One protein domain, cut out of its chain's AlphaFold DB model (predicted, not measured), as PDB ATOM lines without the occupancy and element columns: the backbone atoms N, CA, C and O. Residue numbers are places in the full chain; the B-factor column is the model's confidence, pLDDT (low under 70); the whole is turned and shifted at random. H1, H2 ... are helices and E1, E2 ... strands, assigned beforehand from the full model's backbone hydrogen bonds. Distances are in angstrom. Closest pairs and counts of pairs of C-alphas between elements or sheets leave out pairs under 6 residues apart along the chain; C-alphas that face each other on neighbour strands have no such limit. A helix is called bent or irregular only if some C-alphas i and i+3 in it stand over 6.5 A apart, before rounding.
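AT A GLANCE: This is residues 89 to 174 of the 180 residues of an uncharacterized protein of Pseudomonas orientalis (UniProt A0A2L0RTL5). A small three-stranded sheet, E2, E1 and E7, forms one wall, with H2 and H3 over one of its faces, and two hairpins beyond them: E3 and E4 on the far side of H2, E5 and E6 on the far side of H3. The short H1 lies off to one end, away from the sheets. The 86 printed residues hold three named helices and seven named strands, in the order E1, E2, H1, H2, E3, E4, E5, E6, H3, E7, and the class is mixed, helices and strands. The three-stranded sheet runs E2, E1, E7 and is antiparallel, as are the two hairpins. The whole is compact, with a radius of gyration of the C-alphas of 12.6 A, and spans 34 by 31 by 21 A.

HOW THE PARTS SIT: In the largest sheet E1, residues 89 to 92, is the inner strand, between E2, residues 97 to 100, and E7, residues 169 to 173. N 91 and O 170 of E1 and E7 are within hydrogen-bond range at 2.9 A, as are N 98 and O 90 of the hairpin E1 and E2 at 2.9 A. H2, residues 111 to 120, and H3, residues 151 to 160, are on the same face of this sheet, two layers, helices on one face of a sheet. H2 has a height over the sheet of 10.1 A, lies over E2 and E1, and runs along the strands, at 6 degrees to E1 on the local plane; its closest C-alphas with E2 are Val 117 and Val 98, 6.2 A apart. H3 has a height of 9.4 A, lies over E7 and only just over E1, with 3 C-alphas, and runs across the strands, at 79 degrees to E7 on the local plane; the C-alphas of Leu 158 and Ile 171 are its closest with E7, at 5.9 A. H2 and H3 are close but not clearly touching, with Leu 111 and Arg 151 closest, their C-alphas 7.9 A apart. The hairpin E3, residues 124 to 128, and E4, residues 131 to 135, has N 126 and O 133 at 2.9 A; the C-alphas of Trp 118 in H2 and Gln 124 in E3 are the closest of that pair, at 6.6 A. E4 runs on into E5, residues 138 to 140, at 22 degrees, and the hairpin of E5 with E6, residues 146 to 148, has N 139 and O 147 at 2.8 A. H1, residues 105 to 109, is not on the three-stranded sheet. Every O i to N i+4 pair is within hydrogen-bond range in H3, against 4 of 6 in H2 and 0 of 1 in H1, where 1 of 2 O i to N i+3 pairs is.

IN THESE COORDINATES: E1 begins at C-alpha 89, (118.818, 117.926, 131.856), and E7, 13.8 A long, ends at C-alpha 173, (115.820, 113.533, 128.729). H3 measures 14.5 A, and H2 13.4 A; H2 is irregular, with C-alphas 113 and 116 8.3 A apart. E3 and E4 are each 12.5 A long, E1 10.2 A, E2 9.9 A, H1 7.8 A, and E5 and E6 6.8 A each. H2 begins at C-alpha 111, (134.422, 119.245, 124.757).

THE WHOLE: The C-alphas of Gly 95 and Asp 129 are the two farthest apart, at 37.0 A, while the first and last printed C-alphas are 6.0 A apart. The printed part has no cut and no long link; the link from H3 to E7, 8 residues, is short, and the others are tight. The mean pLDDT of the printed part is 84.6, and residues 104 to 109, of which 105 to 109 belong to H1, are under 70.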
ATOM      1  N   ILE A  89     118.797 117.073 130.670       89.44
ATOM      2  CA  ILE A  89     118.818 117.926 131.856       89.44
ATOM      3  C   ILE A  89     119.539 117.154 132.950       89.44
ATOM      4  O   ILE A  89     119.101 116.066 133.335       89.44
ATOM      5  N   ILE A  90     120.634 117.722 133.438       91.31
ATOM      6  CA  ILE A  90     121.415 117.202 134.556       91.31
ATOM      7  C   ILE A  90     121.092 118.051 135.780       91.31
ATOM      8  O   ILE A  90     121.076 119.275 135.684       91.31
ATOM      9  N   GLN A  91     120.839 117.414 136.918       91.94
ATOM     10  CA  GLN A  91     120.486 118.071 138.173       91.94
ATOM     11  C   GLN A  91     121.414 117.610 139.297       91.94
ATOM     12  O   GLN A  91     121.734 116.426 139.374       91.94
ATOM     13  N   ASN A  92     121.834 118.523 140.177       90.69
ATOM     14  CA  ASN A  92     122.611 118.182 141.373       90.69
ATOM     15  C   ASN A  92     121.731 118.039 142.630       90.69
ATOM     16  O   ASN A  92     120.547 118.379 142.637       90.69
ATOM     17  N   THR A  93     122.329 117.598 143.739       87.00
ATOM     18  CA  THR A  93     121.646 117.462 145.042       87.00
ATOM     19  C   THR A  93     121.098 118.773 145.615       87.00
ATOM     20  O   THR A  93     120.206 118.737 146.460       87.00
ATOM     21  N   LYS A  94     121.601 119.929 145.164       85.12
ATOM     22  CA  LYS A  94     121.125 121.265 145.564       85.12
ATOM     23  C   LYS A  94     119.931 121.744 144.733       85.12
ATOM     24  O   LYS A  94     119.361 122.785 145.042       85.12
ATOM     25  N   GLY A  95     119.547 120.990 143.704       83.88
ATOM     26  CA  GLY A  95     118.443 121.318 142.809       83.88
ATOM     27  C   GLY A  95     118.814 122.226 141.635       83.88
ATOM     28  O   GLY A  95     117.927 122.594 140.871       83.88
ATOM     29  N   GLU A  96     120.091 122.566 141.462       89.31
ATOM     30  CA  GLU A  96     120.571 123.311 140.296       89.31
ATOM     31  C   GLU A  96     120.575 122.394 139.072       89.31
ATOM     32  O   GLU A  96     120.839 121.192 139.194       89.31
ATOM     33  N   THR A  97     120.286 122.951 137.897       91.12
ATOM     34  CA  THR A  97     120.204 122.193 136.648       91.12
ATOM     35  C   THR A  97     121.080 122.786 135.556       91.12
ATOM     36  O   THR A  97     121.281 123.997 135.479       91.12
ATOM     37  N   VAL A  98     121.576 121.918 134.677       91.56
ATOM     38  CA  VAL A  98     122.265 122.306 133.447       91.56
ATOM     39  C   VAL A  98     121.775 121.444 132.288       91.56
ATOM     40  O   VAL A  98     121.551 120.241 132.440       91.56
ATOM     41  N   THR A  99     121.594 122.058 131.121       90.19
ATOM     42  CA  THR A  99     121.178 121.355 129.905       90.19
ATOM     43  C   THR A  99     122.399 120.992 129.070       90.19
ATOM     44  O   THR A  99     123.177 121.861 128.680       90.19
ATOM     45  N   LEU A 100     122.549 119.705 128.773       89.00
ATOM     46  CA  LEU A 100     123.545 119.152 127.869       89.00
ATOM     47  C   LEU A 100     122.905 118.892 126.496       89.00
ATOM     48  O   LEU A 100     122.124 117.942 126.359       89.00
ATOM     49  N   PRO A 101     123.252 119.675 125.460       85.12
ATOM     50  CA  PRO A 101     122.656 119.517 124.144       85.12
ATOM     51  C   PRO A 101     123.005 118.170 123.514       85.12
ATOM     52  O   PRO A 101     124.152 117.707 123.579       85.12
ATOM     53  N   SER A 102     122.060 117.539 122.829       80.81
ATOM     54  CA  SER A 102     122.367 116.354 122.040       80.81
ATOM     55  C   SER A 102     123.042 116.749 120.729       80.81
ATOM     56  O   SER A 102     122.438 117.319 119.818       80.81
ATOM     57  N   ARG A 103     124.313 116.373 120.593       75.12
ATOM     58  CA  ARG A 103     125.115 116.615 119.390       75.12
ATOM     59  C   ARG A 103     125.488 115.288 118.739       75.12
ATOM     60  O   ARG A 103     125.944 114.368 119.409       75.12
ATOM     61  N   ALA A 104     125.322 115.214 117.420       64.12
ATOM     62  CA  ALA A 104     125.740 114.080 116.598       64.12
ATOM     63  C   ALA A 104     126.822 114.508 115.592       64.12
ATOM     64  O   ALA A 104     126.827 115.645 115.112       64.12
ATOM     65  N   GLY A 105     127.716 113.585 115.232       64.88
ATOM     66  CA  GLY A 105     128.799 113.832 114.273       64.88
ATOM     67  C   GLY A 105     129.972 114.615 114.873       64.88
ATOM     68  O   GLY A 105     130.172 114.613 116.078       64.88
ATOM     69  N   ARG A 106     130.751 115.318 114.041       61.25
ATOM     70  CA  ARG A 106     131.991 116.017 114.460       61.25
ATOM     71  C   ARG A 106     131.802 117.076 115.558       61.25
ATOM     72  O   ARG A 106     132.772 117.489 116.171       61.25
ATOM     73  N   ALA A 107     130.575 117.526 115.810       61.03
ATOM     74  CA  ALA A 107     130.280 118.456 116.897       61.03
ATOM     75  C   ALA A 107     130.227 117.776 118.278       61.03
ATOM     76  O   ALA A 107     130.329 118.461 119.286       61.03
ATOM     77  N   SER A 108     130.073 116.448 118.352       63.12
ATOM     78  CA  SER A 108     130.046 115.726 119.632       63.12
ATOM     79  C   SER A 108     131.431 115.544 120.259       63.12
ATOM     80  O   SER A 108     131.516 115.130 121.412       63.12
ATOM     81  N   SER A 109     132.502 115.796 119.498       64.88
ATOM     82  CA  SER A 109     133.897 115.651 119.931       64.88
ATOM     83  C   SER A 109     134.519 116.937 120.476       64.88
ATOM     84  O   SER A 109     135.627 116.874 120.989       64.88
ATOM     85  N   ASN A 110     133.839 118.084 120.376       79.56
ATOM     86  CA  ASN A 110     134.340 119.346 120.923       79.56
ATOM     87  C   ASN A 110     133.861 119.482 122.372       79.56
ATOM     88  O   ASN A 110     132.691 119.792 122.611       79.56
ATOM     89  N   LEU A 111     134.747 119.229 123.332       82.00
ATOM     90  CA  LEU A 111     134.422 119.245 124.757       82.00
ATOM     91  C   LEU A 111     134.222 120.681 125.258       82.00
ATOM     92  O   LEU A 111     133.322 120.929 126.063       82.00
ATOM     93  N   SER A 112     134.975 121.639 124.713       84.38
ATOM     94  CA  SER A 112     134.894 123.068 125.045       84.38
ATOM     95  C   SER A 112     133.522 123.698 124.807       84.38
ATOM     96  O   SER A 112     133.171 124.657 125.494       84.38
ATOM     97  N   GLN A 113     132.718 123.159 123.885       83.56
ATOM     98  CA  GLN A 113     131.370 123.673 123.605       83.56
ATOM     99  C   GLN A 113     130.410 123.503 124.782       83.56
ATOM    100  O   GLN A 113     129.496 124.308 124.934       83.56
ATOM    101  N   ASP A 114     130.635 122.484 125.609       86.62
ATOM    102  CA  ASP A 114     129.780 122.159 126.747       86.62
ATOM    103  C   ASP A 114     130.550 122.313 128.073       86.62
ATOM    104  O   ASP A 114     130.210 121.689 129.074       86.62
ATOM    105  N   ARG A 115     131.582 123.176 128.098       86.12
ATOM    106  CA  ARG A 115     132.450 123.406 129.268       86.12
ATOM    107  C   ARG A 115     131.678 123.680 130.556       86.12
ATOM    108  O   ARG A 115     131.988 123.081 131.574       86.12
ATOM    109  N   ALA A 116     130.626 124.494 130.488       85.69
ATOM    110  CA  ALA A 116     129.776 124.785 131.642       85.69
ATOM    111  C   ALA A 116     129.101 123.530 132.230       85.69
ATOM    112  O   ALA A 116     128.914 123.447 133.440       85.69
ATOM    113  N   VAL A 117     128.757 122.544 131.393       89.81
ATOM    114  CA  VAL A 117     128.188 121.266 131.851       89.81
ATOM    115  C   VAL A 117     129.252 120.425 132.546       89.81
ATOM    116  O   VAL A 117     128.983 119.816 133.577       89.81
ATOM    117  N   TRP A 118     130.462 120.383 131.995       91.38
ATOM    118  CA  TRP A 118     131.554 119.605 132.577       91.38
ATOM    119  C   TRP A 118     132.022 120.198 133.902       91.38
ATOM    120  O   TRP A 118     132.141 119.457 134.873       91.38
ATOM    121  N   ASP A 119     132.144 121.524 133.981       89.31
ATOM    122  CA  ASP A 119     132.448 122.234 135.225       89.31
ATOM    123  C   ASP A 119     131.362 121.969 136.288       89.31
ATOM    124  O   ASP A 119     131.682 121.745 137.453       89.31
ATOM    125  N   PHE A 120     130.083 121.904 135.889       89.88
ATOM    126  CA  PHE A 120     128.975 121.544 136.785       89.88
ATOM    127  C   PHE A 120     129.095 120.119 137.352       89.88
ATOM    128  O   PHE A 120     128.704 119.872 138.491       89.88
ATOM    129  N   LEU A 121     129.667 119.193 136.578       88.75
ATOM    130  CA  LEU A 121     129.961 117.815 136.988       88.75
ATOM    131  C   LEU A 121     131.315 117.667 137.703       88.75
ATOM    132  O   LEU A 121     131.706 116.548 138.028       88.75
ATOM    133  N   ASN A 122     132.031 118.769 137.955       89.56
ATOM    134  CA  ASN A 122     133.403 118.786 138.476       89.56
ATOM    135  C   ASN A 122     134.423 118.057 137.577       89.56
ATOM    136  O   ASN A 122     135.419 117.525 138.067       89.56
ATOM    137  N   LEU A 123     134.184 118.030 136.265       89.50
ATOM    138  CA  LEU A 123     135.088 117.463 135.268       89.50
ATOM    139  C   LEU A 123     135.853 118.577 134.560       89.50
ATOM    140  O   LEU A 123     135.254 119.496 134.003       89.50
ATOM    141  N   GLN A 124     137.180 118.471 134.538       87.81
ATOM    142  CA  GLN A 124     138.040 119.452 133.882       87.81
ATOM    143  C   GLN A 124     138.394 119.012 132.464       87.81
ATOM    144  O   GLN A 124     138.482 117.820 132.169       87.81
ATOM    145  N   ILE A 125     138.607 119.992 131.584       89.56
ATOM    146  CA  ILE A 125     139.114 119.776 130.229       89.56
ATOM    147  C   ILE A 125     140.458 120.474 130.106       89.56
ATOM    148  O   ILE A 125     140.564 121.670 130.392       89.56
ATOM    149  N   GLU A 126     141.444 119.745 129.603       87.12
ATOM    150  CA  GLU A 126     142.738 120.283 129.202       87.12
ATOM    151  C   GLU A 126     143.018 119.958 127.734       87.12
ATOM    152  O   GLU A 126     142.354 119.120 127.121       87.12
ATOM    153  N   THR A 127     143.987 120.657 127.149       86.50
ATOM    154  CA  THR A 127     144.435 120.399 125.781       86.50
ATOM    155  C   THR A 127     145.765 119.662 125.829       86.50
ATOM    156  O   THR A 127     146.784 120.260 126.169       86.50
ATOM    157  N   GLU A 128     145.763 118.396 125.432       81.00
ATOM    158  CA  GLU A 128     146.952 117.551 125.317       81.00
ATOM    159  C   GLU A 128     147.169 117.201 123.837       81.00
ATOM    160  O   GLU A 128     146.233 116.823 123.133       81.00
ATOM    161  N   ASP A 129     148.381 117.411 123.312       77.88
ATOM    162  CA  ASP A 129     148.729 117.169 121.898       77.88
ATOM    163  C   ASP A 129     147.770 117.812 120.871       77.88
ATOM    164  O   ASP A 129     147.486 117.271 119.796       77.88
ATOM    165  N   GLY A 130     147.238 118.993 121.206       77.38
ATOM    166  CA  GLY A 130     146.286 119.723 120.365       77.38
ATOM    167  C   GLY A 130     144.874 119.127 120.342       77.38
ATOM    168  O   GLY A 130     144.069 119.517 119.493       77.38
ATOM    169  N   LYS A 131     144.562 118.198 121.253       80.94
ATOM    170  CA  LYS A 131     143.233 117.606 121.440       80.94
ATOM    171  C   LYS A 131     142.714 117.902 122.840       80.94
ATOM    172  O   LYS A 131     143.450 117.847 123.815       80.94
ATOM    173  N   GLU A 132     141.424 118.197 122.930       84.00
ATOM    174  CA  GLU A 132     140.749 118.367 124.213       84.00
ATOM    175  C   GLU A 132     140.531 116.996 124.862       84.00
ATOM    176  O   GLU A 132     139.946 116.096 124.248       84.00
ATOM    177  N   VAL A 133     140.993 116.848 126.098       85.81
ATOM    178  CA  VAL A 133     140.882 115.631 126.905       85.81
ATOM    179  C   VAL A 133     140.325 115.971 128.281       85.81
ATOM    180  O   VAL A 133     140.502 117.079 128.785       85.81
ATOM    181  N   PHE A 134     139.622 115.018 128.889       87.12
ATOM    182  CA  PHE A 134     139.152 115.169 130.259       87.12
ATOM    183  C   PHE A 134     140.260 114.846 131.258       87.12
ATOM    184  O   PHE A 134     141.046 113.922 131.043       87.12
ATOM    185  N   VAL A 135     140.265 115.569 132.376       85.56
ATOM    186  CA  VAL A 135     141.142 115.326 133.521       85.56
ATOM    187  C   VAL A 135     140.262 115.095 134.757       85.56
ATOM    188  O   VAL A 135     139.516 116.001 135.140       85.56
ATOM    189  N   PRO A 136     140.308 113.903 135.383       84.94
ATOM    190  CA  PRO A 136     141.085 112.721 134.997       84.94
ATOM    191  C   PRO A 136     140.574 112.059 133.703       84.94
ATOM    192  O   PRO A 136     139.382 112.079 133.390       84.94
ATOM    193  N   GLY A 137     141.490 111.423 132.964       84.94
ATOM    194  CA  GLY A 137     141.176 110.701 131.723       84.94
ATOM    195  C   GLY A 137     140.404 109.393 131.934       84.94
ATOM    196  O   GLY A 137     139.902 108.818 130.965       84.94
ATOM    197  N   THR A 138     140.283 108.939 133.183       88.06
ATOM    198  CA  THR A 138     139.475 107.789 133.597       88.06
ATOM    199  C   THR A 138     138.571 108.131 134.786       88.06
ATOM    200  O   THR A 138     138.890 109.006 135.591       88.06
ATOM    201  N   LEU A 139     137.429 107.443 134.886       86.69
ATOM    202  CA  LEU A 139     136.468 107.523 135.994       86.69
ATOM    203  C   LEU A 139     136.405 106.186 136.734       86.69
ATOM    204  O   LEU A 139     136.482 105.128 136.098       86.69
ATOM    205  N   ASN A 140     136.201 106.222 138.052       87.00
ATOM    206  CA  ASN A 140     136.144 105.022 138.879       87.00
ATOM    207  C   ASN A 140     134.717 104.483 139.008       87.00
ATOM    208  O   ASN A 140     133.790 105.162 139.460       87.00
ATOM    209  N   LEU A 141     134.554 103.199 138.706       86.25
ATOM    210  CA  LEU A 141     133.299 102.490 138.926       86.25
ATOM    211  C   LEU A 141     133.065 102.222 140.422       86.25
ATOM    212  O   LEU A 141     133.996 102.007 141.206       86.25
ATOM    213  N   ASN A 142     131.793 102.169 140.823       80.62
ATOM    214  CA  ASN A 142     131.376 101.827 142.185       80.62
ATOM    215  C   ASN A 142     131.858 100.425 142.598       80.62
ATOM    216  O   ASN A 142     132.298 100.240 143.731       80.62
ATOM    217  N   GLU A 143     131.822  99.472 141.664       80.75
ATOM    218  CA  GLU A 143     132.186  98.058 141.859       80.75
ATOM    219  C   GLU A 143     133.699  97.789 141.741       80.75
ATOM    220  O   GLU A 143     134.147  96.654 141.894       80.75
ATOM    221  N   GLY A 144     134.499  98.837 141.514       75.69
ATOM    222  CA  GLY A 144     135.924  98.729 141.209       75.69
ATOM    223  C   GLY A 144     136.184  98.608 139.705       75.69
ATOM    224  O   GLY A 144     135.420  97.990 138.969       75.69
ATOM    225  N   GLY A 145     137.267  99.236 139.245       84.50
ATOM    226  CA  GLY A 145     137.612  99.360 137.827       84.50
ATOM    227  C   GLY A 145     137.511 100.796 137.320       84.50
ATOM    228  O   GLY A 145     136.885 101.651 137.948       84.50
ATOM    229  N   GLU A 146     138.141 101.045 136.176       85.94
ATOM    230  CA  GLU A 146     138.233 102.361 135.549       85.94
ATOM    231  C   GLU A 146     137.648 102.329 134.136       85.94
ATOM    232  O   GLU A 146     137.871 101.381 133.378       85.94
ATOM    233  N   ILE A 147     136.911 103.377 133.771       85.50
ATOM    234  CA  ILE A 147     136.405 103.589 132.409       85.50
ATOM    235  C   ILE A 147     136.981 104.883 131.838       85.50
ATOM    236  O   ILE A 147     137.210 105.823 132.594       85.50
ATOM    237  N   PRO A 148     137.197 104.988 130.517       87.00
ATOM    238  CA  PRO A 148     137.678 106.228 129.924       87.00
ATOM    239  C   PRO A 148     136.651 107.355 130.088       87.00
ATOM    240  O   PRO A 148     135.450 107.161 129.858       87.00
ATOM    241  N   THR A 149     137.125 108.551 130.430       87.31
ATOM    242  CA  THR A 149     136.300 109.754 130.558       87.31
ATOM    243  C   THR A 149     135.995 110.299 129.166       87.31
ATOM    244  O   THR A 149     136.832 110.908 128.506       87.31
ATOM    245  N   THR A 150     134.783 110.050 128.678       87.44
ATOM    246  CA  THR A 150     134.294 110.523 127.377       87.44
ATOM    247  C   THR A 150     132.869 111.034 127.533       87.44
ATOM    248  O   THR A 150     132.144 110.586 128.417       87.44
ATOM    249  N   ARG A 151     132.404 111.911 126.632       87.50
ATOM    250  CA  ARG A 151     131.010 112.398 126.654       87.50
ATOM    251  C   ARG A 151     129.999 111.250 126.777       87.50
ATOM    252  O   ARG A 151     129.062 111.328 127.562       87.50
ATOM    253  N   LYS A 152     130.194 110.191 125.985       85.69
ATOM    254  CA  LYS A 152     129.303 109.029 125.953       85.69
ATOM    255  C   LYS A 152     129.299 108.305 127.298       85.69
ATOM    256  O   LYS A 152     128.226 108.077 127.846       85.69
ATOM    257  N   THR A 153     130.481 107.993 127.828       87.00
ATOM    258  CA  THR A 153     130.602 107.271 129.099       87.00
ATOM    259  C   THR A 153     130.067 108.092 130.266       87.00
ATOM    260  O   THR A 153     129.394 107.522 131.115       87.00
ATOM    261  N   ILE A 154     130.253 109.417 130.281       89.06
ATOM    262  CA  ILE A 154     129.666 110.310 131.297       89.06
ATOM    263  C   ILE A 154     128.133 110.239 131.262       89.06
ATOM    264  O   ILE A 154     127.510 110.016 132.296       89.06
ATOM    265  N   ILE A 155     127.517 110.381 130.081       88.69
ATOM    266  CA  ILE A 155     126.052 110.315 129.939       88.69
ATOM    267  C   ILE A 155     125.521 108.948 130.395       88.69
ATOM    268  O   ILE A 155     124.578 108.888 131.181       88.69
ATOM    269  N   GLU A 156     126.130 107.851 129.938       88.38
ATOM    270  CA  GLU A 156     125.743 106.489 130.336       88.38
ATOM    271  C   GLU A 156     125.898 106.268 131.849       88.38
ATOM    272  O   GLU A 156     125.033 105.660 132.488       88.38
ATOM    273  N   SER A 157     126.960 106.816 132.440       89.06
ATOM    274  CA  SER A 157     127.232 106.711 133.876       89.06
ATOM    275  C   SER A 157     126.243 107.519 134.713       89.06
ATOM    276  O   SER A 157     125.829 107.057 135.772       89.06
ATOM    277  N   LEU A 158     125.789 108.680 134.229       88.88
ATOM    278  CA  LEU A 158     124.739 109.462 134.890       88.88
ATOM    279  C   LEU A 158     123.384 108.738 134.886       88.88
ATOM    280  O   LEU A 158     122.638 108.840 135.856       88.88
ATOM    281  N   PHE A 159     123.056 107.987 133.827       86.62
ATOM    282  CA  PHE A 159     121.819 107.192 133.777       86.62
ATOM    283  C   PHE A 159     121.866 105.954 134.674       86.62
ATOM    284  O   PHE A 159     120.844 105.555 135.227       86.62
ATOM    285  N   THR A 160     123.031 105.319 134.783       85.44
ATOM    286  CA  THR A 160     123.197 104.066 135.537       85.44
ATOM    287  C   THR A 160     123.607 104.290 136.991       85.44
ATOM    288  O   THR A 160     123.408 103.403 137.818       85.44
ATOM    289  N   GLY A 161     124.169 105.456 137.320       84.94
ATOM    290  CA  GLY A 161     124.667 105.788 138.657       84.94
ATOM    291  C   GLY A 161     125.867 104.944 139.092       84.94
ATOM    292  O   GLY A 161     126.110 104.795 140.288       84.94
ATOM    293  N   ASN A 162     126.600 104.347 138.147       83.56
ATOM    294  CA  ASN A 162     127.632 103.341 138.416       83.56
ATOM    295  C   ASN A 162     129.045 103.913 138.656       83.56
ATOM    296  O   ASN A 162     129.963 103.136 138.916       83.56
ATOM    297  N   VAL A 163     129.224 105.235 138.582       87.69
ATOM    298  CA  VAL A 163     130.510 105.936 138.745       87.69
ATOM    299  C   VAL A 163     130.518 106.767 140.025       87.69
ATOM    300  O   VAL A 163     129.545 107.464 140.320       87.69
ATOM    301  N   LYS A 164     131.632 106.728 140.763       86.06
ATOM    302  CA  LYS A 164     131.780 107.392 142.071       86.06
ATOM    303  C   LYS A 164     131.802 108.913 141.959       86.06
ATOM    304  O   LYS A 164     131.143 109.598 142.734       86.06
ATOM    305  N   GLU A 165     132.533 109.435 140.984       86.44
ATOM    306  CA  GLU A 165     132.748 110.871 140.773       86.44
ATOM    307  C   GLU A 165     131.474 111.610 140.343       86.44
ATOM    308  O   GLU A 165     131.376 112.822 140.501       86.44
ATOM    309  N   LEU A 166     130.483 110.878 139.829       88.56
ATOM    310  CA  LEU A 166     129.209 111.418 139.354       88.56
ATOM    311  C   LEU A 166     128.058 111.173 140.345       88.56
ATOM    312  O   LEU A 166     126.899 111.452 140.035       88.56
ATOM    313  N   GLN A 167     128.354 110.661 141.545       85.56
ATOM    314  CA  GLN A 167     127.339 110.477 142.579       85.56
ATOM    315  C   GLN A 167     126.753 111.826 143.017       85.56
ATOM    316  O   GLN A 167     127.469 112.795 143.259       85.56
ATOM    317  N   GLY A 168     125.426 111.879 143.150       85.00
ATOM    318  CA  GLY A 168     124.702 113.103 143.509       85.00
ATOM    319  C   GLY A 168     124.221 113.932 142.316       85.00
ATOM    320  O   GLY A 168     123.570 114.958 142.524       85.00
ATOM    321  N   PHE A 169     124.475 113.473 141.090       89.50
ATOM    322  CA  PHE A 169     123.857 114.014 139.887       89.50
ATOM    323  C   PHE A 169     122.807 113.051 139.336       89.50
ATOM    324  O   PHE A 169     122.986 111.834 139.352       89.50
ATOM    325  N   THR A 170     121.707 113.598 138.831       87.25
ATOM    326  CA  THR A 170     120.677 112.849 138.109       87.25
ATOM    327  C   THR A 170     120.533 113.414 136.707       87.25
ATOM    328  O   THR A 170     120.781 114.595 136.468       87.25
ATOM    329  N   ILE A 171     120.154 112.562 135.758       90.62
ATOM    330  CA  ILE A 171     119.956 112.948 134.363       90.62
ATOM    331  C   ILE A 171     118.573 112.513 133.895       90.62
ATOM    332  O   ILE A 171     118.100 111.419 134.211       90.62
ATOM    333  N   ARG A 172     117.925 113.368 133.111       88.56
ATOM    334  CA  ARG A 172     116.688 113.050 132.395       88.56
ATOM    335  C   ARG A 172     116.754 113.597 130.980       88.56
ATOM    336  O   ARG A 172     117.483 114.551 130.711       88.56
ATOM    337  N   LYS A 173     115.997 112.989 130.075       86.62
ATOM    338  CA  LYS A 173     115.820 113.533 128.729       86.62
ATOM    339  C   LYS A 173     114.918 114.757 128.825       86.62
ATOM    340  O   LYS A 173     113.924 114.728 129.547       86.62
ATOM    341  N   ASP A 174     115.292 115.816 128.129       80.19
ATOM    342  CA  ASP A 174     114.432 116.961 127.890       80.19
ATOM    343  C   ASP A 174     113.416 116.540 126.829       80.19
ATOM    344  O   ASP A 174     113.690 116.579 125.628       80.19
TER     345      ASP A 174